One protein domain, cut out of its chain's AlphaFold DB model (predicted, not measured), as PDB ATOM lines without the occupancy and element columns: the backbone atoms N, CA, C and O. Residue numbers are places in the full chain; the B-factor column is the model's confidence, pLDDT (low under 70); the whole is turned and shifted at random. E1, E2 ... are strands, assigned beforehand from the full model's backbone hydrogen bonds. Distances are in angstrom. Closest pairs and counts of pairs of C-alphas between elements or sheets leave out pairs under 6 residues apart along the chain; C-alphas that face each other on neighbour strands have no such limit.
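This is residues 3 to 139 and 146 to 168 of the 169 residues of the protein "Autotransporter domain-containing protein" of Devosia aurantiaca (UniProt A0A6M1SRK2). One long, twisted antiparallel sheet is rolled into an open trough, with E1 at one edge and E8, apart from it, at the other. The long, bent strands E3, E4, E5 and E6 also run beyond E1, E7 and E8 as a tongue, and residues 148 to 153 stick out. The 160 printed residues hold eight named strands, E1 to E8 along the chain, and no named helix: all strand, with sheet order E1 E3 E4 E5 E6 E7 E8. The whole is only just loose, close to extended, with a radius of gyration of the C-alphas of 22.8 A and spans of 75 by 29 by 26 A.

E3, residues 18 to 39, and E4, residues 48 to 70, form a hairpin, with N 29 and O 58 2.8 A apart, within hydrogen-bond range. E5, residues 76 to 99, pairs with E4 through N 65 and O 82, 2.8 A. E6, residues 102 to 126, pairs with E5 through N 87 and O 114, 2.8 A. E7, residues 131 to 139, pairs with E6 through N 125 and O 133, 2.7 A. E3 to E7 are a meander, each strand the antiparallel neighbour of the one before. Edge strand E8, residues 154 to 167, pairs with E7 through N 134 and O 164, 2.8 A. Edge strand E1, residues 3 to 10, pairs with E3 through N 8 and O 24, 2.8 A. E2, residues 13 to 15, is in no sheet and meets E3 only at a point, C-alphas 15 and 18, 5.2 A apart.

E1, 22.6 A long, begins at C-alpha 3 (77.710, 25.189, 42.790). E3 measures 57.6 A, E4 60.0 A, E5 62.1 A and E6 62.0 A; E6 bends by 75 degrees at residue 111. E8, 38.4 A, ends at C-alpha 167 (66.603, 15.741, 58.967).

The C-alphas farthest apart, of Gly 44 and Asp 73, are 74.9 A apart. Residues 140 to 145 are not printed; C-alphas 139 and 146 are 19.7 A apart across this cut. Of the links printed whole, none is long. Mean pLDDT of the printed part is 83.0, with residues 35 to 50, 99 to 102 and 146 to 154 under 70.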
ATOM      1  N   ALA A   3      79.100  24.779  42.947       87.19
ATOM      2  CA  ALA A   3      77.710  25.189  42.790       87.19
ATOM      3  C   ALA A   3      77.044  25.332  44.162       87.19
ATOM      4  O   ALA A   3      77.381  24.607  45.102       87.19
ATOM      5  N   PHE A   4      76.116  26.276  44.268       92.81
ATOM      6  CA  PHE A   4      75.330  26.532  45.466       92.81
ATOM      7  C   PHE A   4      73.861  26.695  45.090       92.81
ATOM      8  O   PHE A   4      73.551  27.448  44.169       92.81
ATOM      9  N   ASP A   5      72.973  26.031  45.827       93.94
ATOM     10  CA  ASP A   5      71.548  25.967  45.516       93.94
ATOM     11  C   ASP A   5      70.696  26.459  46.688       93.94
ATOM     12  O   ASP A   5      70.941  26.115  47.846       93.94
ATOM     13  N   ILE A   6      69.663  27.240  46.371       95.25
ATOM     14  CA  ILE A   6      68.566  27.579  47.283       95.25
ATOM     15  C   ILE A   6      67.270  27.143  46.619       95.25
ATOM     16  O   ILE A   6      66.969  27.586  45.511       95.25
ATOM     17  N   GLU A   7      66.486  26.314  47.302       95.81
ATOM     18  CA  GLU A   7      65.291  25.687  46.740       95.81
ATOM     19  C   GLU A   7      64.101  25.801  47.699       95.81
ATOM     20  O   GLU A   7      64.228  25.629  48.911       95.81
ATOM     21  N   ILE A   8      62.921  26.042  47.132       95.44
ATOM     22  CA  ILE A   8      61.623  25.899  47.787       95.44
ATOM     23  C   ILE A   8      60.821  24.846  47.024       95.44
ATOM     24  O   ILE A   8      60.830  24.817  45.794       95.44
ATOM     25  N   GLY A   9      60.144  23.951  47.740       94.00
ATOM     26  CA  GLY A   9      59.409  22.861  47.108       94.00
ATOM     27  C   GLY A   9      58.119  22.506  47.820       94.00
ATOM     28  O   GLY A   9      57.891  22.912  48.958       94.00
ATOM     29  N   TYR A  10      57.290  21.746  47.115       93.00
ATOM     30  CA  TYR A  10      56.010  21.230  47.570       93.00
ATOM     31  C   TYR A  10      55.971  19.713  47.373       93.00
ATOM     32  O   TYR A  10      56.285  19.224  46.285       93.00
ATOM     33  N   THR A  11      55.572  18.998  48.422       92.38
ATOM     34  CA  THR A  11      55.428  17.539  48.439       92.38
ATOM     35  C   THR A  11      53.943  17.206  48.591       92.38
ATOM     36  O   THR A  11      53.424  17.306  49.702       92.38
ATOM     37  N   PRO A  12      53.208  16.907  47.503       87.56
ATOM     38  CA  PRO A  12      51.856  16.374  47.615       87.56
ATOM     39  C   PRO A  12      51.851  15.019  48.331       87.56
ATOM     40  O   PRO A  12      52.672  14.154  48.037       87.56
ATOM     41  N   GLU A  13      50.876  14.818  49.216       82.56
ATOM     42  CA  GLU A  13      50.581  13.512  49.811       82.56
ATOM     43  C   GLU A  13      49.940  12.618  48.737       82.56
ATOM     44  O   GLU A  13      48.823  12.881  48.284       82.56
ATOM     45  N   LEU A  14      50.676  11.603  48.273       79.75
ATOM     46  CA  LEU A  14      50.230  10.673  47.226       79.75
ATOM     47  C   LEU A  14      49.978   9.267  47.783       79.75
ATOM     48  O   LEU A  14      48.951   8.666  47.473       79.75
ATOM     49  N   ASP A  15      50.913   8.756  48.582       81.88
ATOM     50  CA  ASP A  15      50.883   7.446  49.237       81.88
ATOM     51  C   ASP A  15      51.801   7.509  50.473       81.88
ATOM     52  O   ASP A  15      52.740   8.304  50.491       81.88
ATOM     53  N   ASP A  16      51.574   6.657  51.471       78.06
ATOM     54  CA  ASP A  16      52.403   6.566  52.683       78.06
ATOM     55  C   ASP A  16      53.858   6.152  52.373       78.06
ATOM     56  O   ASP A  16      54.769   6.413  53.161       78.06
ATOM     57  N   ASN A  17      54.088   5.503  51.225       81.75
ATOM     58  CA  ASN A  17      55.397   4.976  50.830       81.75
ATOM     59  C   ASN A  17      56.034   5.695  49.628       81.75
ATOM     60  O   ASN A  17      57.138   5.311  49.232       81.75
ATOM     61  N   LEU A  18      55.358   6.671  49.009       87.44
ATOM     62  CA  LEU A  18      55.847   7.390  47.826       87.44
ATOM     63  C   LEU A  18      55.752   8.901  48.032       87.44
ATOM     64  O   LEU A  18      54.675   9.487  47.938       87.44
ATOM     65  N   ASP A  19      56.918   9.525  48.143       89.88
ATOM     66  CA  ASP A  19      57.057  10.971  48.173       89.88
ATOM     67  C   ASP A  19      57.486  11.478  46.801       89.88
ATOM     68  O   ASP A  19      58.489  11.038  46.229       89.88
ATOM     69  N   ILE A  20      56.746  12.451  46.275       92.94
ATOM     70  CA  ILE A  20      57.157  13.231  45.109       92.94
ATOM     71  C   ILE A  20      57.225  14.682  45.547       92.94
ATOM     72  O   ILE A  20      56.231  15.228  46.013       92.94
ATOM     73  N   ARG A  21      58.374  15.326  45.368       94.50
ATOM     74  CA  ARG A  21      58.569  16.746  45.672       94.50
ATOM     75  C   ARG A  21      58.892  17.489  44.391       94.50
ATOM     76  O   ARG A  21      59.864  17.167  43.721       94.50
ATOM     77  N   LEU A  22      58.119  18.520  44.077       96.62
ATOM     78  CA  LEU A  22      58.453  19.476  43.022       96.62
ATOM     79  C   LEU A  22      59.110  20.695  43.656       96.62
ATOM     80  O   LEU A  22      58.641  21.170  44.691       96.62
ATOM     81  N   PHE A  23      60.165  21.223  43.045       97.19
ATOM     82  CA  PHE A  23      60.858  22.393  43.576       97.19
ATOM     83  C   PHE A  23      61.224  23.415  42.504       97.19
ATOM     84  O   PHE A  23      61.429  23.102  41.330       97.19
ATOM     85  N   ALA A  24      61.325  24.660  42.955       97.25
ATOM     86  CA  ALA A  24      61.877  25.782  42.220       97.25
ATOM     87  C   ALA A  24      62.893  26.503  43.112       97.25
ATOM     88  O   ALA A  24      62.779  26.515  44.336       97.25
ATOM     89  N   GLY A  25      63.904  27.105  42.507       96.69
ATOM     90  CA  GLY A  25      65.026  27.657  43.242       96.69
ATOM     91  C   GLY A  25      65.948  28.501  42.382       96.69
ATOM     92  O   GLY A  25      65.632  28.856  41.245       96.69
ATOM     93  N   ALA A  26      67.107  28.807  42.944       97.06
ATOM     94  CA  ALA A  26      68.203  29.473  42.264       97.06
ATOM     95  C   ALA A  26      69.499  28.690  42.480       97.06
ATOM     96  O   ALA A  26      69.753  28.203  43.582       97.06
ATOM     97  N   ARG A  27      70.316  28.611  41.428       95.75
ATOM     98  CA  ARG A  27      71.657  28.021  41.438       95.75
ATOM     99  C   ARG A  27      72.688  29.106  41.153       95.75
ATOM    100  O   ARG A  27      72.593  29.797  40.140       95.75
ATOM    101  N   GLY A  28      73.669  29.237  42.039       94.31
ATOM    102  CA  GLY A  28      74.907  29.978  41.820       94.31
ATOM    103  C   GLY A  28      76.018  29.031  41.372       94.31
ATOM    104  O   GLY A  28      76.140  27.928  41.905       94.31
ATOM    105  N   LEU A  29      76.831  29.449  40.405       91.25
ATOM    106  CA  LEU A  29      77.950  28.677  39.871       91.25
ATOM    107  C   LEU A  29      79.214  29.532  39.867       91.25
ATOM    108  O   LEU A  29      79.209  30.646  39.347       91.25
ATOM    109  N   HIS A  30      80.295  28.978  40.409       90.06
ATOM    110  CA  HIS A  30      81.631  29.558  40.362       90.06
ATOM    111  C   HIS A  30      82.627  28.535  39.801       90.06
ATOM    112  O   HIS A  30      82.773  27.429  40.336       90.06
ATOM    113  N   ALA A  31      83.324  28.882  38.725       84.50
ATOM    114  CA  ALA A  31      84.352  28.044  38.118       84.50
ATOM    115  C   ALA A  31      85.616  28.867  37.865       84.50
ATOM    116  O   ALA A  31      85.539  29.919  37.248       84.50
ATOM    117  N   ALA A  32      86.751  28.358  38.331       82.75
ATOM    118  CA  ALA A  32      88.078  28.893  38.064       82.75
ATOM    119  C   ALA A  32      88.921  27.749  37.493       82.75
ATOM    120  O   ALA A  32      88.885  26.646  38.054       82.75
ATOM    121  N   ASN A  33      89.600  27.987  36.374       73.31
ATOM    122  CA  ASN A  33      90.489  27.030  35.724       73.31
ATOM    123  C   ASN A  33      91.731  27.752  35.198       73.31
ATOM    124  O   ASN A  33      91.599  28.765  34.514       73.31
ATOM    125  N   ASP A  34      92.896  27.149  35.424       72.81
ATOM    126  CA  ASP A  34      94.175  27.620  34.896       72.81
ATOM    127  C   ASP A  34      94.693  26.581  33.897       72.81
ATOM    128  O   ASP A  34      94.855  25.403  34.235       72.81
ATOM    129  N   ILE A  35      94.919  26.993  32.651       68.88
ATOM    130  CA  ILE A  35      95.451  26.138  31.588       68.88
ATOM    131  C   ILE A  35      96.833  26.656  31.203       68.88
ATOM    132  O   ILE A  35      96.998  27.813  30.821       68.88
ATOM    133  N   PHE A  36      97.820  25.767  31.265       68.81
ATOM    134  CA  PHE A  36      99.185  26.030  30.826       68.81
ATOM    135  C   PHE A  36      99.409  25.322  29.489       68.81
ATOM    136  O   PHE A  36      99.282  24.099  29.412       68.81
ATOM    137  N   VAL A  37      99.741  26.080  28.446       63.47
ATOM    138  CA  VAL A  37     100.127  25.546  27.137       63.47
ATOM    139  C   VAL A  37     101.585  25.907  26.880       63.47
ATOM    140  O   VAL A  37     101.953  27.082  26.858       63.47
ATOM    141  N   THR A  38     102.416  24.888  26.680       59.81
ATOM    142  CA  THR A  38     103.806  25.035  26.238       59.81
ATOM    143  C   THR A  38     103.898  24.492  24.819       59.81
ATOM    144  O   THR A  38     103.652  23.302  24.609       59.81
ATOM    145  N   GLU A  39     104.218  25.341  23.842       54.41
ATOM    146  CA  GLU A  39     104.542  24.881  22.489       54.41
ATOM    147  C   GLU A  39     106.062  24.747  22.334       54.41
ATOM    148  O   GLU A  39     106.781  25.742  22.255       54.41
ATOM    149  N   ASP A  40     106.551  23.507  22.236       47.75
ATOM    150  CA  ASP A  40     107.932  23.219  21.833       47.75
ATOM    151  C   ASP A  40     108.073  23.424  20.315       47.75
ATOM    152  O   ASP A  40     107.675  22.574  19.506       47.75
ATOM    153  N   LYS A  41     108.677  24.538  19.888       49.09
ATOM    154  CA  LYS A  41     109.086  24.705  18.486       49.09
ATOM    155  C   LYS A  41     110.354  23.880  18.222       49.09
ATOM    156  O   LYS A  41     111.450  24.208  18.673       49.09
ATOM    157  N   LEU A  42     110.221  22.806  17.434       42.19
ATOM    158  CA  LEU A  42     111.346  22.028  16.891       42.19
ATOM    159  C   LEU A  42     112.247  22.931  16.026       42.19
ATOM    160  O   LEU A  42     111.981  23.117  14.839       42.19
ATOM    161  N   GLY A  43     113.318  23.491  16.597       49.22
ATOM    162  CA  GLY A  43     114.236  24.333  15.820       49.22
ATOM    163  C   GLY A  43     115.237  25.209  16.576       49.22
ATOM    164  O   GLY A  43     116.114  25.764  15.924       49.22
ATOM    165  N   GLY A  44     115.175  25.303  17.908       44.94
ATOM    166  CA  GLY A  44     116.201  26.005  18.696       44.94
ATOM    167  C   GLY A  44     115.992  27.514  18.892       44.94
ATOM    168  O   GLY A  44     116.950  28.202  19.235       44.94
ATOM    169  N   GLU A  45     114.770  28.026  18.734       51.31
ATOM    170  CA  GLU A  45     114.402  29.394  19.127       51.31
ATOM    171  C   GLU A  45     113.226  29.356  20.112       51.31
ATOM    172  O   GLU A  45     112.157  28.881  19.748       51.31
ATOM    173  N   PHE A  46     113.502  29.845  21.331       52.28
ATOM    174  CA  PHE A  46     112.634  30.239  22.457       52.28
ATOM    175  C   PHE A  46     111.338  29.444  22.730       52.28
ATOM    176  O   PHE A  46     110.432  29.405  21.905       52.28
ATOM    177  N   ASP A  47     111.217  28.936  23.965       55.41
ATOM    178  CA  ASP A  47     109.963  28.402  24.516       55.41
ATOM    179  C   ASP A  47     108.914  29.524  24.585       55.41
ATOM    180  O   ASP A  47     109.074  30.495  25.325       55.41
ATOM    181  N   GLU A  48     107.842  29.401  23.805       57.59
ATOM    182  CA  GLU A  48     106.676  30.280  23.885       57.59
ATOM    183  C   GLU A  48     105.677  29.620  24.841       57.59
ATOM    184  O   GLU A  48     105.141  28.539  24.568       57.59
ATOM    185  N   SER A  49     105.470  30.234  26.008       62.00
ATOM    186  CA  SER A  49     104.508  29.742  26.996       62.00
ATOM    187  C   SER A  49     103.260  30.616  26.978       62.00
ATOM    188  O   SER A  49     103.343  31.844  26.982       62.00
ATOM    189  N   THR A  50     102.094  29.979  26.915       66.00
ATOM    190  CA  THR A  50     100.798  30.656  26.995       66.00
ATOM    191  C   THR A  50     100.038  30.140  28.209       66.00
ATOM    192  O   THR A  50      99.788  28.941  28.348       66.00
ATOM    193  N   LEU A  51      99.671  31.058  29.095       71.12
ATOM    194  CA  LEU A  51      98.847  30.826  30.273       71.12
ATOM    195  C   LEU A  51      97.451  31.389  30.010       71.12
ATOM    196  O   LEU A  51      97.308  32.563  29.676       71.12
ATOM    197  N   ILE A  52      96.433  30.546  30.150       70.12
ATOM    198  CA  ILE A  52      95.029  30.927  29.995       70.12
ATOM    199  C   ILE A  52      94.343  30.712  31.341       70.12
ATOM    200  O   ILE A  52      94.112  29.575  31.753       70.12
ATOM    201  N   GLU A  53      94.008  31.806  32.014       78.44
ATOM    202  CA  GLU A  53      93.197  31.804  33.233       78.44
ATOM    203  C   GLU A  53      91.744  32.067  32.846       78.44
ATOM    204  O   GLU A  53      91.443  33.019  32.124       78.44
ATOM    205  N   SER A  54      90.823  31.229  33.314       76.94
ATOM    206  CA  SER A  54      89.394  31.366  33.044       76.94
ATOM    207  C   SER A  54      88.605  31.372  34.343       76.94
ATOM    208  O   SER A  54      88.647  30.411  35.112       76.94
ATOM    209  N   ASN A  55      87.834  32.437  34.548       86.06
ATOM    210  CA  ASN A  55      86.931  32.598  35.676       86.06
ATOM    211  C   ASN A  55      85.496  32.783  35.185       86.06
ATOM    212  O   ASN A  55      85.230  33.568  34.280       86.06
ATOM    213  N   TYR A  56      84.556  32.078  35.803       86.12
ATOM    214  CA  TYR A  56      83.129  32.200  35.538       86.12
ATOM    215  C   TYR A  56      82.351  32.321  36.844       86.12
ATOM    216  O   TYR A  56      82.502  31.496  37.751       86.12
ATOM    217  N   PHE A  57      81.458  33.306  36.894       91.69
ATOM    218  CA  PHE A  57      80.476  33.463  37.959       91.69
ATOM    219  C   PHE A  57      79.098  33.701  37.353       91.69
ATOM    220  O   PHE A  57      78.930  34.579  36.508       91.69
ATOM    221  N   GLY A  58      78.098  32.948  37.803       92.06
ATOM    222  CA  GLY A  58      76.731  33.127  37.334       92.06
ATOM    223  C   GLY A  58      75.684  32.670  38.331       92.06
ATOM    224  O   GLY A  58      75.950  31.866  39.225       92.06
ATOM    225  N   ILE A  59      74.472  33.178  38.146       96.19
ATOM    226  CA  ILE A  59      73.289  32.816  38.920       96.19
ATOM    227  C   ILE A  59      72.107  32.627  37.980       96.19
ATOM    228  O   ILE A  59      71.968  33.319  36.970       96.19
ATOM    229  N   GLY A  60      71.214  31.706  38.311       96.06
ATOM    230  CA  GLY A  60      69.940  31.670  37.623       96.06
ATOM    231  C   GLY A  60      68.943  30.674  38.185       96.06
ATOM    232  O   GLY A  60      69.246  29.962  39.147       96.06
ATOM    233  N   PRO A  61      67.719  30.679  37.637       97.25
ATOM    234  CA  PRO A  61      66.643  29.838  38.123       97.25
ATOM    235  C   PRO A  61      66.954  28.356  37.912       97.25
ATOM    236  O   PRO A  61      67.541  27.954  36.902       97.25
ATOM    237  N   ARG A  62      66.494  27.548  38.863       96.62
ATOM    238  CA  ARG A  62      66.544  26.087  38.851       96.62
ATOM    239  C   ARG A  62      65.163  25.535  39.170       96.62
ATOM    240  O   ARG A  62      64.453  26.084  40.007       96.62
ATOM    241  N   VAL A  63      64.789  24.449  38.514       97.62
ATOM    242  CA  VAL A  63      63.565  23.697  38.805       97.62
ATOM    243  C   VAL A  63      63.868  22.212  38.765       97.62
ATOM    244  O   VAL A  63      64.764  21.779  38.038       97.62
ATOM    245  N   GLY A  64      63.116  21.426  39.520       97.00
ATOM    246  CA  GLY A  64      63.317  19.990  39.531       97.00
ATOM    247  C   GLY A  64      62.260  19.225  40.301       97.00
ATOM    248  O   GLY A  64      61.237  19.765  40.732       97.00
ATOM    249  N   MET A  65      62.526  17.933  40.412       96.94
ATOM    250  CA  MET A  65      61.674  16.954  41.054       96.94
ATOM    251  C   MET A  65      62.532  15.942  41.808       96.94
ATOM    252  O   MET A  65      63.487  15.403  41.246       96.94
ATOM    253  N   ASP A  66      62.140  15.648  43.042       95.38
ATOM    254  CA  ASP A  66      62.639  14.521  43.819       95.38
ATOM    255  C   ASP A  66      61.550  13.448  43.899       95.38
ATOM    256  O   ASP A  66      60.363  13.756  44.030       95.38
ATOM    257  N   ILE A  67      61.960  12.188  43.831       94.44
ATOM    258  CA  ILE A  67      61.105  11.020  44.031       94.44
ATOM    259  C   ILE A  67      61.782  10.162  45.091       94.44
ATOM    260  O   ILE A  67      62.963   9.846  44.954       94.44
ATOM    261  N   ALA A  68      61.053   9.764  46.125       92.44
ATOM    262  CA  ALA A  68      61.532   8.822  47.125       92.44
ATOM    263  C   ALA A  68      60.472   7.754  47.383       92.44
ATOM    264  O   ALA A  68      59.283   8.046  47.480       92.44
ATOM    265  N   ASN A  69      60.906   6.502  47.474       91.62
ATOM    266  CA  ASN A  69      60.052   5.386  47.831       91.62
ATOM    267  C   ASN A  69      60.679   4.607  48.981       91.62
ATOM    268  O   ASN A  69      61.806   4.112  48.870       91.62
ATOM    269  N   ARG A  70      59.942   4.488  50.083       90.00
ATOM    270  CA  ARG A  70      60.353   3.665  51.216       90.00
ATOM    271  C   ARG A  70      59.784   2.264  51.048       90.00
ATOM    272  O   ARG A  70      58.590   2.090  50.823       90.00
ATOM    273  N   PHE A  71      60.635   1.251  51.193       89.44
ATOM    274  CA  PHE A  71      60.160  -0.124  51.149       89.44
ATOM    275  C   PHE A  71      59.341  -0.424  52.410       89.44
ATOM    276  O   PHE A  71      59.775  -0.123  53.524       89.44
ATOM    277  N   ALA A  72      58.163  -1.025  52.225       83.25
ATOM    278  CA  ALA A  72      57.275  -1.387  53.324       83.25
ATOM    279  C   ALA A  72      58.013  -2.236  54.374       83.25
ATOM    280  O   ALA A  72      58.801  -3.120  54.028       83.25
ATOM    281  N   ASP A  73      57.772  -1.930  55.651       83.06
ATOM    282  CA  ASP A  73      58.366  -2.615  56.808       83.06
ATOM    283  C   ASP A  73      59.909  -2.643  56.822       83.06
ATOM    284  O   ASP A  73      60.527  -3.504  57.451       83.06
ATOM    285  N   SER A  74      60.556  -1.688  56.142       87.69
ATOM    286  CA  SER A  74      62.010  -1.622  56.006       87.69
ATOM    287  C   SER A  74      62.571  -0.238  56.366       87.69
ATOM    288  O   SER A  74      61.944   0.798  56.110       87.69
ATOM    289  N   PRO A  75      63.785  -0.172  56.947       89.81
ATOM    290  CA  PRO A  75      64.523   1.084  57.059       89.81
ATOM    291  C   PRO A  75      65.091   1.543  55.707       89.81
ATOM    292  O   PRO A  75      65.600   2.657  55.605       89.81
ATOM    293  N   PHE A  76      65.029   0.709  54.668       92.81
ATOM    294  CA  PHE A  76      65.589   1.022  53.360       92.81
ATOM    295  C   PHE A  76      64.569   1.668  52.420       92.81
ATOM    296  O   PHE A  76      63.380   1.347  52.444       92.81
ATOM    297  N   GLY A  77      65.064   2.543  51.554       93.81
ATOM    298  CA  GLY A  77      64.310   3.133  50.455       93.81
ATOM    299  C   GLY A  77      65.192   3.381  49.238       93.81
ATOM    300  O   GLY A  77      66.396   3.107  49.246       93.81
ATOM    301  N   ILE A  78      64.571   3.893  48.189       94.81
ATOM    302  CA  ILE A  78      65.242   4.378  46.990       94.81
ATOM    303  C   ILE A  78      64.774   5.799  46.713       94.81
ATOM    304  O   ILE A  78      63.580   6.088  46.777       94.81
ATOM    305  N   SER A  79      65.704   6.669  46.346       95.56
ATOM    306  CA  SER A  79      65.389   8.021  45.919       95.56
ATOM    307  C   SER A  79      66.091   8.368  44.624       95.56
ATOM    308  O   SER A  79      67.116   7.794  44.252       95.56
ATOM    309  N   GLY A  80      65.515   9.317  43.908       96.12
ATOM    310  CA  GLY A  80      66.115   9.919  42.739       96.12
ATOM    311  C   GLY A  80      65.705  11.372  42.625       96.12
ATOM    312  O   GLY A  80      64.694  11.795  43.182       96.12
ATOM    313  N   SER A  81      66.505  12.138  41.899       96.56
ATOM    314  CA  SER A  81      66.194  13.528  41.598       96.56
ATOM    315  C   SER A  81      66.525  13.858  40.157       96.56
ATOM    316  O   SER A  81      67.407  13.252  39.541       96.56
ATOM    317  N   PHE A  82      65.803  14.829  39.620       96.81
ATOM    318  CA  PHE A  82      66.055  15.398  38.310       96.81
ATOM    319  C   PHE A  82      65.838  16.903  38.364       96.81
ATOM    320  O   PHE A  82      64.795  17.363  38.827       96.81
ATOM    321  N   ALA A  83      66.808  17.676  37.890       97.00
ATOM    322  CA  ALA A  83      66.762  19.128  37.950       97.00
ATOM    323  C   ALA A  83      67.401  19.764  36.720       97.00
ATOM    324  O   ALA A  83      68.316  19.214  36.110       97.00
ATOM    325  N   GLY A  84      66.934  20.959  36.381       95.50
ATOM    326  CA  GLY A  84      67.509  21.787  35.335       95.50
ATOM    327  C   GLY A  84      67.660  23.225  35.806       95.50
ATOM    328  O   GLY A  84      66.828  23.728  36.563       95.50
ATOM    329  N   ALA A  85      68.715  23.893  35.352       95.31
ATOM    330  CA  ALA A  85      68.964  25.298  35.637       95.31
ATOM    331  C   ALA A  85      69.428  26.049  34.387       95.31
ATOM    332  O   ALA A  85      70.121  25.496  33.532       95.31
ATOM    333  N   VAL A  86      69.072  27.327  34.303       94.19
ATOM    334  CA  VAL A  86      69.606  28.261  33.302       94.19
ATOM    335  C   VAL A  86      70.343  29.344  34.066       94.19
ATOM    336  O   VAL A  86      69.725  30.074  34.828       94.19
ATOM    337  N   ILE A  87      71.658  29.415  33.905       93.69
ATOM    338  CA  ILE A  87      72.558  30.220  34.730       93.69
ATOM    339  C   ILE A  87      73.111  31.342  33.860       93.69
ATOM    340  O   ILE A  87      73.784  31.076  32.867       93.69
ATOM    341  N   PHE A  88      72.854  32.588  34.241       92.50
ATOM    342  CA  PHE A  88      73.364  33.768  33.551       92.50
ATOM    343  C   PHE A  88      74.562  34.310  34.322       92.50
ATOM    344  O   PHE A  88      74.503  34.439  35.547       92.50
ATOM    345  N   GLY A  89      75.650  34.613  33.627       90.38
ATOM    346  CA  GLY A  89      76.881  35.008  34.288       90.38
ATOM    347  C   GLY A  89      77.876  35.707  33.385       90.38
ATOM    348  O   GLY A  89      77.638  35.936  32.199       90.38
ATOM    349  N   ASN A  90      79.012  36.026  33.984       88.94
ATOM    350  CA  ASN A  90      80.147  36.648  33.332       88.94
ATOM    351  C   ASN A  90      81.305  35.653  33.317       88.94
ATOM    352  O   ASN A  90      81.564  34.976  34.317       88.94
ATOM    353  N   SER A  91      81.983  35.566  32.177       84.56
ATOM    354  CA  SER A  91      83.237  34.849  32.020       84.56
ATOM    355  C   SER A  91      84.341  35.869  31.778       84.56
ATOM    356  O   SER A  91      84.258  36.615  30.810       84.56
ATOM    357  N   SER A  92      85.363  35.868  32.625       84.38
ATOM    358  CA  SER A  92      86.602  36.610  32.403       84.38
ATOM    359  C   SER A  92      87.687  35.612  32.003       84.38
ATOM    360  O   SER A  92      87.785  34.521  32.579       84.38
ATOM    361  N   GLN A  93      88.436  35.939  30.956       80.25
ATOM    362  CA  GLN A  93      89.575  35.163  30.483       80.25
ATOM    363  C   GLN A  93      90.806  36.054  30.371       80.25
ATOM    364  O   GLN A  93      90.789  37.043  29.638       80.25
ATOM    365  N   THR A  94      91.882  35.658  31.043       80.31
ATOM    366  CA  THR A  94      93.191  36.305  30.934       80.31
ATOM    367  C   THR A  94      94.115  35.393  30.146       80.31
ATOM    368  O   THR A  94      94.416  34.278  30.571       80.31
ATOM    369  N   ILE A  95      94.566  35.863  28.987       75.81
ATOM    370  CA  ILE A  95      95.548  35.170  28.150       75.81
ATOM    371  C   ILE A  95      96.881  35.886  28.326       75.81
ATOM    372  O   ILE A  95      97.012  37.042  27.924       75.81
ATOM    373  N   THR A  96      97.859  35.207  28.915       76.88
ATOM    374  CA  THR A  96      99.230  35.699  29.071       76.88
ATOM    375  C   THR A  96     100.159  34.907  28.160       76.88
ATOM    376  O   THR A  96     100.288  33.696  28.318       76.88
ATOM    377  N   THR A  97     100.820  35.584  27.226       73.94
ATOM    378  CA  THR A  97     101.812  34.992  26.318       73.94
ATOM    379  C   THR A  97     103.196  35.516  26.679       73.94
ATOM    380  O   THR A  97     103.415  36.733  26.705       73.94
ATOM    381  N   ASP A  98     104.128  34.608  26.958       70.25
ATOM    382  CA  ASP A  98     105.530  34.944  27.185       70.25
ATOM    383  C   ASP A  98     106.277  34.961  25.848       70.25
ATOM    384  O   ASP A  98     106.379  33.946  25.156       70.25
ATOM    385  N   THR A  99     106.764  36.139  25.463       67.12
ATOM    386  CA  THR A  99     107.552  36.340  24.241       67.12
ATOM    387  C   THR A  99     108.955  36.796  24.616       67.12
ATOM    388  O   THR A  99     109.191  37.294  25.714       67.12
ATOM    389  N   SER A 100     109.911  36.726  23.689       60.72
ATOM    390  CA  SER A 100     111.306  37.146  23.923       60.72
ATOM    391  C   SER A 100     111.470  38.627  24.341       60.72
ATOM    392  O   SER A 100     112.566  39.031  24.727       60.72
ATOM    393  N   GLY A 101     110.401  39.436  24.283       64.75
ATOM    394  CA  GLY A 101     110.330  40.819  24.774       64.75
ATOM    395  C   GLY A 101     109.667  41.011  26.150       64.75
ATOM    396  O   GLY A 101     109.579  42.152  26.602       64.75
ATOM    397  N   GLY A 102     109.219  39.936  26.811       65.38
ATOM    398  CA  GLY A 102     108.498  39.936  28.091       65.38
ATOM    399  C   GLY A 102     107.037  39.458  27.980       65.38
ATOM    400  O   GLY A 102     106.518  39.306  26.867       65.38
ATOM    401  N   PRO A 103     106.352  39.238  29.122       74.12
ATOM    402  CA  PRO A 103     104.980  38.743  29.141       74.12
ATOM    403  C   PRO A 103     103.990  39.820  28.684       74.12
ATOM    404  O   PRO A 103     104.037  40.965  29.141       74.12
ATOM    405  N   THR A 104     103.069  39.445  27.797       77.44
ATOM    406  CA  THR A 104     101.921  40.270  27.394       77.44
ATOM    407  C   THR A 104     100.632  39.588  27.831       77.44
ATOM    408  O   THR A 104     100.443  38.411  27.530       77.44
ATOM    409  N   SER A 105      99.738  40.324  28.496       76.56
ATOM    410  CA  SER A 105      98.441  39.813  28.959       76.56
ATOM    411  C   SER A 105      97.282  40.534  28.271       76.56
ATOM    412  O   SER A 105      97.298  41.760  28.146       76.56
ATOM    413  N   THR A 106      96.273  39.780  27.836       77.12
ATOM    414  CA  THR A 106      95.003  40.289  27.292       77.12
ATOM    415  C   THR A 106      93.850  39.757  28.134       77.12
ATOM    416  O   THR A 106      93.750  38.547  28.328       77.12
ATOM    417  N   GLU A 107      92.984  40.651  28.609       76.81
ATOM    418  CA  GLU A 107      91.759  40.308  29.340       76.81
ATOM    419  C   GLU A 107      90.548  40.400  28.403       76.81
ATOM    420  O   GLU A 107      90.410  41.359  27.636       76.81
ATOM    421  N   ILE A 108      89.688  39.384  28.443       78.06
ATOM    422  CA  ILE A 108      88.448  39.306  27.673       78.06
ATOM    423  C   ILE A 108      87.305  38.994  28.635       78.06
ATOM    424  O   ILE A 108      87.280  37.923  29.244       78.06
ATOM    425  N   ASP A 109      86.333  39.900  28.704       81.94
ATOM    426  CA  ASP A 109      85.085  39.704  29.437       81.94
ATOM    427  C   ASP A 109      83.938  39.385  28.477       81.94
ATOM    428  O   ASP A 109      83.725  40.091  27.487       81.94
ATOM    429  N   ASP A 110      83.165  38.347  28.790       81.69
ATOM    430  CA  ASP A 110      81.981  37.965  28.022       81.69
ATOM    431  C   ASP A 110      80.798  37.578  28.920       81.69
ATOM    432  O   ASP A 110      80.951  36.975  29.989       81.69
ATOM    433  N   ASN A 111      79.587  37.907  28.471       83.88
ATOM    434  CA  ASN A 111      78.355  37.507  29.144       83.88
ATOM    435  C   ASN A 111      77.928  36.143  28.614       83.88
ATOM    436  O   ASN A 111      77.571  36.007  27.444       83.88
ATOM    437  N   ARG A 112      77.870  35.139  29.490       82.19
ATOM    438  CA  ARG A 112      77.554  33.770  29.091       82.19
ATOM    439  C   ARG A 112      76.362  33.210  29.846       82.19
ATOM    440  O   ARG A 112      76.191  33.412  31.044       82.19
ATOM    441  N   THR A 113      75.536  32.476  29.107       88.69
ATOM    442  CA  THR A 113      74.440  31.683  29.664       88.69
ATOM    443  C   THR A 113      74.824  30.213  29.605       88.69
ATOM    444  O   THR A 113      75.101  29.698  28.521       88.69
ATOM    445  N   VAL A 114      74.824  29.548  30.755       89.00
ATOM    446  CA  VAL A 114      75.108  28.119  30.909       89.00
ATOM    447  C   VAL A 114      73.806  27.398  31.228       89.00
ATOM    448  O   VAL A 114      73.073  27.797  32.131       89.00
ATOM    449  N   VAL A 115      73.519  26.319  30.509       90.44
ATOM    450  CA  VAL A 115      72.384  25.444  30.823       90.44
ATOM    451  C   VAL A 115      72.914  24.246  31.587       90.44
ATOM    452  O   VAL A 115      73.904  23.646  31.183       90.44
ATOM    453  N   ASN A 116      72.268  23.884  32.686       92.81
ATOM    454  CA  ASN A 116      72.648  22.742  33.499       92.81
ATOM    455  C   ASN A 116      71.490  21.750  33.621       92.81
ATOM    456  O   ASN A 116      70.338  22.145  33.791       92.81
ATOM    457  N   LEU A 117      71.826  20.466  33.552       94.12
ATOM    458  CA  LEU A 117      70.944  19.340  33.806       94.12
ATOM    459  C   LEU A 117      71.587  18.437  34.856       94.12
ATOM    460  O   LEU A 117      72.767  18.117  34.752       94.12
ATOM    461  N   GLU A 118      70.825  18.006  35.849       95.25
ATOM    462  CA  GLU A 118      71.279  17.148  36.937       95.25
ATOM    463  C   GLU A 118      70.307  15.982  37.102       95.25
ATOM    464  O   GLU A 118      69.090  16.165  37.086       95.25
ATOM    465  N   ALA A 119      70.849  14.782  37.276       96.69
ATOM    466  CA  ALA A 119      70.086  13.592  37.609       96.69
ATOM    467  C   ALA A 119      70.824  12.789  38.681       96.69
ATOM    468  O   ALA A 119      72.047  12.623  38.615       96.69
ATOM    469  N   SER A 120      70.094  12.261  39.657       96.94
ATOM    470  CA  SER A 120      70.667  11.416  40.700       96.94
ATOM    471  C   SER A 120      69.768  10.237  41.043       96.94
ATOM    472  O   SER A 120      68.551  10.287  40.864       96.94
ATOM    473  N   ILE A 121      70.392   9.170  41.531       97.38
ATOM    474  CA  ILE A 121      69.720   8.006  42.106       97.38
ATOM    475  C   ILE A 121      70.504   7.539  43.330       97.38
ATOM    476  O   ILE A 121      71.739   7.569  43.327       97.38
ATOM    477  N   GLY A 122      69.809   7.113  44.376       97.06
ATOM    478  CA  GLY A 122      70.416   6.704  45.631       97.06
ATOM    479  C   GLY A 122      69.585   5.690  46.401       97.06
ATOM    480  O   GLY A 122      68.387   5.533  46.181       97.06
ATOM    481  N   LEU A 123      70.264   4.987  47.301       96.31
ATOM    482  CA  LEU A 123      69.668   4.110  48.298       96.31
ATOM    483  C   LEU A 123      69.616   4.847  49.626       96.31
ATOM    484  O   LEU A 123      70.635   5.368  50.087       96.31
ATOM    485  N   ASP A 124      68.440   4.846  50.237       95.19
ATOM    486  CA  ASP A 124      68.167   5.526  51.493       95.19
ATOM    487  C   ASP A 124      68.174   4.534  52.652       95.19
ATOM    488  O   ASP A 124      67.640   3.428  52.555       95.19
ATOM    489  N   TYR A 125      68.742   4.954  53.773       93.56
ATOM    490  CA  TYR A 125      68.690   4.269  55.051       93.56
ATOM    491  C   TYR A 125      68.121   5.214  56.106       93.56
ATOM    492  O   TYR A 125      68.706   6.252  56.413       93.56
ATOM    493  N   HIS A 126      66.969   4.853  56.656       90.75
ATOM    494  CA  HIS A 126      66.252   5.609  57.673       90.75
ATOM    495  C   HIS A 126      66.685   5.110  59.052       90.75
ATOM    496  O   HIS A 126      66.353   3.991  59.446       90.75
ATOM    497  N   PHE A 127      67.438   5.933  59.785       86.12
ATOM    498  CA  PHE A 127      67.832   5.623  61.165       86.12
ATOM    499  C   PHE A 127      66.652   5.786  62.123       86.12
ATOM    500  O   PHE A 127      66.497   5.022  63.073       86.12
ATOM    501  N   THR A 128      65.840   6.810  61.870       82.81
ATOM    502  CA  THR A 128      64.609   7.138  62.591       82.81
ATOM    503  C   THR A 128      63.564   7.615  61.583       82.81
ATOM    504  O   THR A 128      63.857   7.758  60.397       82.81
ATOM    505  N   GLU A 129      62.345   7.903  62.040       79.69
ATOM    506  CA  GLU A 129      61.324   8.538  61.191       79.69
ATOM    507  C   GLU A 129      61.702   9.963  60.753       79.69
ATOM    508  O   GLU A 129      61.148  10.471  59.788       79.69
ATOM    509  N   GLN A 130      62.663  10.603  61.430       84.62
ATOM    510  CA  GLN A 130      63.090  11.978  61.149       84.62
ATOM    511  C   GLN A 130      64.465  12.084  60.484       84.62
ATOM    512  O   GLN A 130      64.831  13.169  60.042       84.62
ATOM    513  N   ALA A 131      65.255  11.010  60.454       89.31
ATOM    514  CA  ALA A 131      66.638  11.049  59.997       89.31
ATOM    515  C   ALA A 131      66.913   9.957  58.968       89.31
ATOM    516  O   ALA A 131      66.761   8.763  59.252       89.31
ATOM    517  N   SER A 132      67.400  10.366  57.798       90.88
ATOM    518  CA  SER A 132      67.792   9.446  56.737       90.88
ATOM    519  C   SER A 132      69.155   9.780  56.151       90.88
ATOM    520  O   SER A 132      69.663  10.904  56.232       90.88
ATOM    521  N   PHE A 133      69.766   8.754  55.579       94.00
ATOM    522  CA  PHE A 133      71.054   8.815  54.919       94.00
ATOM    523  C   PHE A 133      70.967   8.159  53.555       94.00
ATOM    524  O   PHE A 133      70.516   7.025  53.445       94.00
ATOM    525  N   THR A 134      71.433   8.859  52.532       95.44
ATOM    526  CA  THR A 134      71.429   8.380  51.153       95.44
ATOM    527  C   THR A 134      72.857   8.211  50.674       95.44
ATOM    528  O   THR A 134      73.663   9.138  50.791       95.44
ATOM    529  N   ILE A 135      73.149   7.069  50.062       96.62
ATOM    530  CA  ILE A 135      74.325   6.903  49.201       96.62
ATOM    531  C   ILE A 135      73.823   6.728  47.781       96.62
ATOM    532  O   ILE A 135      72.933   5.916  47.528       96.62
ATOM    533  N   GLY A 136      74.412   7.456  46.843       96.38
ATOM    534  CA  GLY A 136      73.979   7.377  45.461       96.38
ATOM    535  C   GLY A 136      75.034   7.792  44.463       96.38
ATOM    536  O   GLY A 136      76.201   8.011  44.796       96.38
ATOM    537  N   TYR A 137      74.590   7.895  43.220       96.56
ATOM    538  CA  TYR A 137      75.367   8.393  42.103       96.56
ATOM    539  C   TYR A 137      74.619   9.547  41.447       96.56
ATOM    540  O   TYR A 137      73.402   9.483  41.252       96.56
ATOM    541  N   ARG A 138      75.348  10.609  41.116       96.50
ATOM    542  CA  ARG A 138      74.808  11.799  40.460       96.50
ATOM    543  C   ARG A 138      75.578  12.076  39.181       96.50
ATOM    544  O   ARG A 138      76.801  11.961  39.164       96.50
ATOM    545  N   GLY A 139      74.854  12.465  38.138       95.00
ATOM    546  CA  GLY A 139      75.396  13.035  36.913       95.00
ATOM    547  C   GLY A 139      74.896  14.462  36.719       95.00
ATOM    548  O   GLY A 139      73.729  14.762  36.963       95.00
ATOM    549  N   SER A 146      81.314  26.973  26.520       54.12
ATOM    550  CA  SER A 146      82.219  27.770  25.686       54.12
ATOM    551  C   SER A 146      81.574  28.029  24.328       54.12
ATOM    552  O   SER A 146      81.127  27.083  23.693       54.12
ATOM    553  N   ASN A 147      81.532  29.295  23.902       43.88
ATOM    554  CA  ASN A 147      81.346  29.692  22.510       43.88
ATOM    555  C   ASN A 147      82.513  30.622  22.176       43.88
ATOM    556  O   ASN A 147      82.534  31.773  22.604       43.88
ATOM    557  N   VAL A 148      83.481  30.138  21.405       46.31
ATOM    558  CA  VAL A 148      84.335  31.042  20.625       46.31
ATOM    559  C   VAL A 148      83.416  31.703  19.585       46.31
ATOM    560  O   VAL A 148      82.555  30.999  19.050       46.31
ATOM    561  N   PRO A 149      83.513  33.006  19.262       41.47
ATOM    562  CA  PRO A 149      82.734  33.578  18.164       41.47
ATOM    563  C   PRO A 149      82.975  32.790  16.860       41.47
ATOM    564  O   PRO A 149      84.046  32.877  16.268       41.47
ATOM    565  N   GLY A 150      81.990  31.984  16.436       49.22
ATOM    566  CA  GLY A 150      82.093  31.078  15.281       49.22
ATOM    567  C   GLY A 150      82.504  29.621  15.576       49.22
ATOM    568  O   GLY A 150      82.685  28.867  14.624       49.22
ATOM    569  N   GLY A 151      82.646  29.215  16.843       48.31
ATOM    570  CA  GLY A 151      82.912  27.831  17.273       48.31
ATOM    571  C   GLY A 151      81.653  27.075  17.723       48.31
ATOM    572  O   GLY A 151      80.629  27.689  18.023       48.31
ATOM    573  N   GLU A 152      81.718  25.740  17.758       54.22
ATOM    574  CA  GLU A 152      80.622  24.906  18.273       54.22
ATOM    575  C   GLU A 152      80.554  24.960  19.812       54.22
ATOM    576  O   GLU A 152      81.599  25.021  20.464       54.22
ATOM    577  N   PRO A 153      79.347  24.937  20.409       59.81
ATOM    578  CA  PRO A 153      79.181  24.992  21.856       59.81
ATOM    579  C   PRO A 153      79.775  23.752  22.528       59.81
ATOM    580  O   PRO A 153      79.295  22.635  22.326       59.81
ATOM    581  N   GLU A 154      80.774  23.944  23.388       67.81
ATOM    582  CA  GLU A 154      81.330  22.842  24.176       67.81
ATOM    583  C   GLU A 154      80.473  22.548  25.414       67.81
ATOM    584  O   GLU A 154      79.923  23.443  26.074       67.81
ATOM    585  N   SER A 155      80.355  21.255  25.724       76.62
ATOM    586  CA  SER A 155      79.598  20.749  26.865       76.62
ATOM    587  C   SER A 155      80.517  20.050  27.860       76.62
ATOM    588  O   SER A 155      81.450  19.343  27.484       76.62
ATOM    589  N   PHE A 156      80.247  20.249  29.144       81.44
ATOM    590  CA  PHE A 156      80.986  19.639  30.241       81.44
ATOM    591  C   PHE A 156      80.069  18.684  30.998       81.44
ATOM    592  O   PHE A 156      78.947  19.039  31.348       81.44
ATOM    593  N   THR A 157      80.540  17.472  31.278       86.31
ATOM    594  CA  THR A 157      79.789  16.491  32.071       86.31
ATOM    595  C   THR A 157      80.600  16.111  33.299       86.31
ATOM    596  O   THR A 157      81.773  15.764  33.189       86.31
ATOM    597  N   SER A 158      79.970  16.163  34.467       89.50
ATOM    598  CA  SER A 158      80.521  15.689  35.732       89.50
ATOM    599  C   SER A 158      79.643  14.578  36.284       89.50
ATOM    600  O   SER A 158      78.430  14.583  36.097       89.50
ATOM    601  N   HIS A 159      80.235  13.608  36.966       94.12
ATOM    602  CA  HIS A 159      79.477  12.574  37.647       94.12
ATOM    603  C   HIS A 159      80.287  11.964  38.785       94.12
ATOM    604  O   HIS A 159      81.518  11.903  38.728       94.12
ATOM    605  N   GLY A 160      79.609  11.455  39.803       94.62
ATOM    606  CA  GLY A 160      80.294  10.799  40.903       94.62
ATOM    607  C   GLY A 160      79.363  10.296  41.993       94.62
ATOM    608  O   GLY A 160      78.156  10.568  41.973       94.62
ATOM    609  N   PRO A 161      79.930   9.552  42.956       96.75
ATOM    610  CA  PRO A 161      79.197   9.164  44.141       96.75
ATOM    611  C   PRO A 161      78.843  10.405  44.964       96.75
ATOM    612  O   PRO A 161      79.624  11.355  45.050       96.75
ATOM    613  N   PHE A 162      77.682  10.378  45.602       94.50
ATOM    614  CA  PHE A 162      77.294  11.390  46.575       94.50
ATOM    615  C   PHE A 162      76.757  10.741  47.844       94.50
ATOM    616  O   PHE A 162      76.326   9.585  47.857       94.50
ATOM    617  N   VAL A 163      76.783  11.535  48.907       94.38
ATOM    618  CA  VAL A 163      76.192  11.204  50.194       94.38
ATOM    619  C   VAL A 163      75.278  12.350  50.600       94.38
ATOM    620  O   VAL A 163      75.656  13.515  50.471       94.38
ATOM    621  N   LYS A 164      74.079  12.025  51.079       92.38
ATOM    622  CA  LYS A 164      73.092  12.992  51.572       92.38
ATOM    623  C   LYS A 164      72.635  12.570  52.963       92.38
ATOM    624  O   LYS A 164      72.438  11.387  53.215       92.38
ATOM    625  N   ALA A 165      72.454  13.541  53.847       91.31
ATOM    626  CA  ALA A 165      71.780  13.352  55.124       91.31
ATOM    627  C   ALA A 165      70.562  14.276  55.153       91.31
ATOM    628  O   ALA A 165      70.682  15.449  54.794       91.31
ATOM    629  N   ALA A 166      69.407  13.752  55.554       86.88
ATOM    630  CA  ALA A 166      68.180  14.524  55.699       86.88
ATOM    631  C   ALA A 166      67.672  14.441  57.140       86.88
ATOM    632  O   ALA A 166      67.737  13.384  57.772       86.88
ATOM    633  N   LEU A 167      67.192  15.580  57.643       85.44
ATOM    634  CA  LEU A 167      66.603  15.741  58.967       85.44
ATOM    635  C   LEU A 167      65.274  16.486  58.822       85.44
ATOM    636  O   LEU A 167      65.251  17.586  58.269       85.44
ATOM    637  N   SER A 168      64.204  15.894  59.338       77.56
ATOM    638  CA  SER A 168      62.863  16.485  59.404       77.56
ATOM    639  C   SER A 168      62.540  16.838  60.862       77.56
ATOM    640  O   SER A 168      62.847  16.047  61.754       77.56
TER     641      SER A 168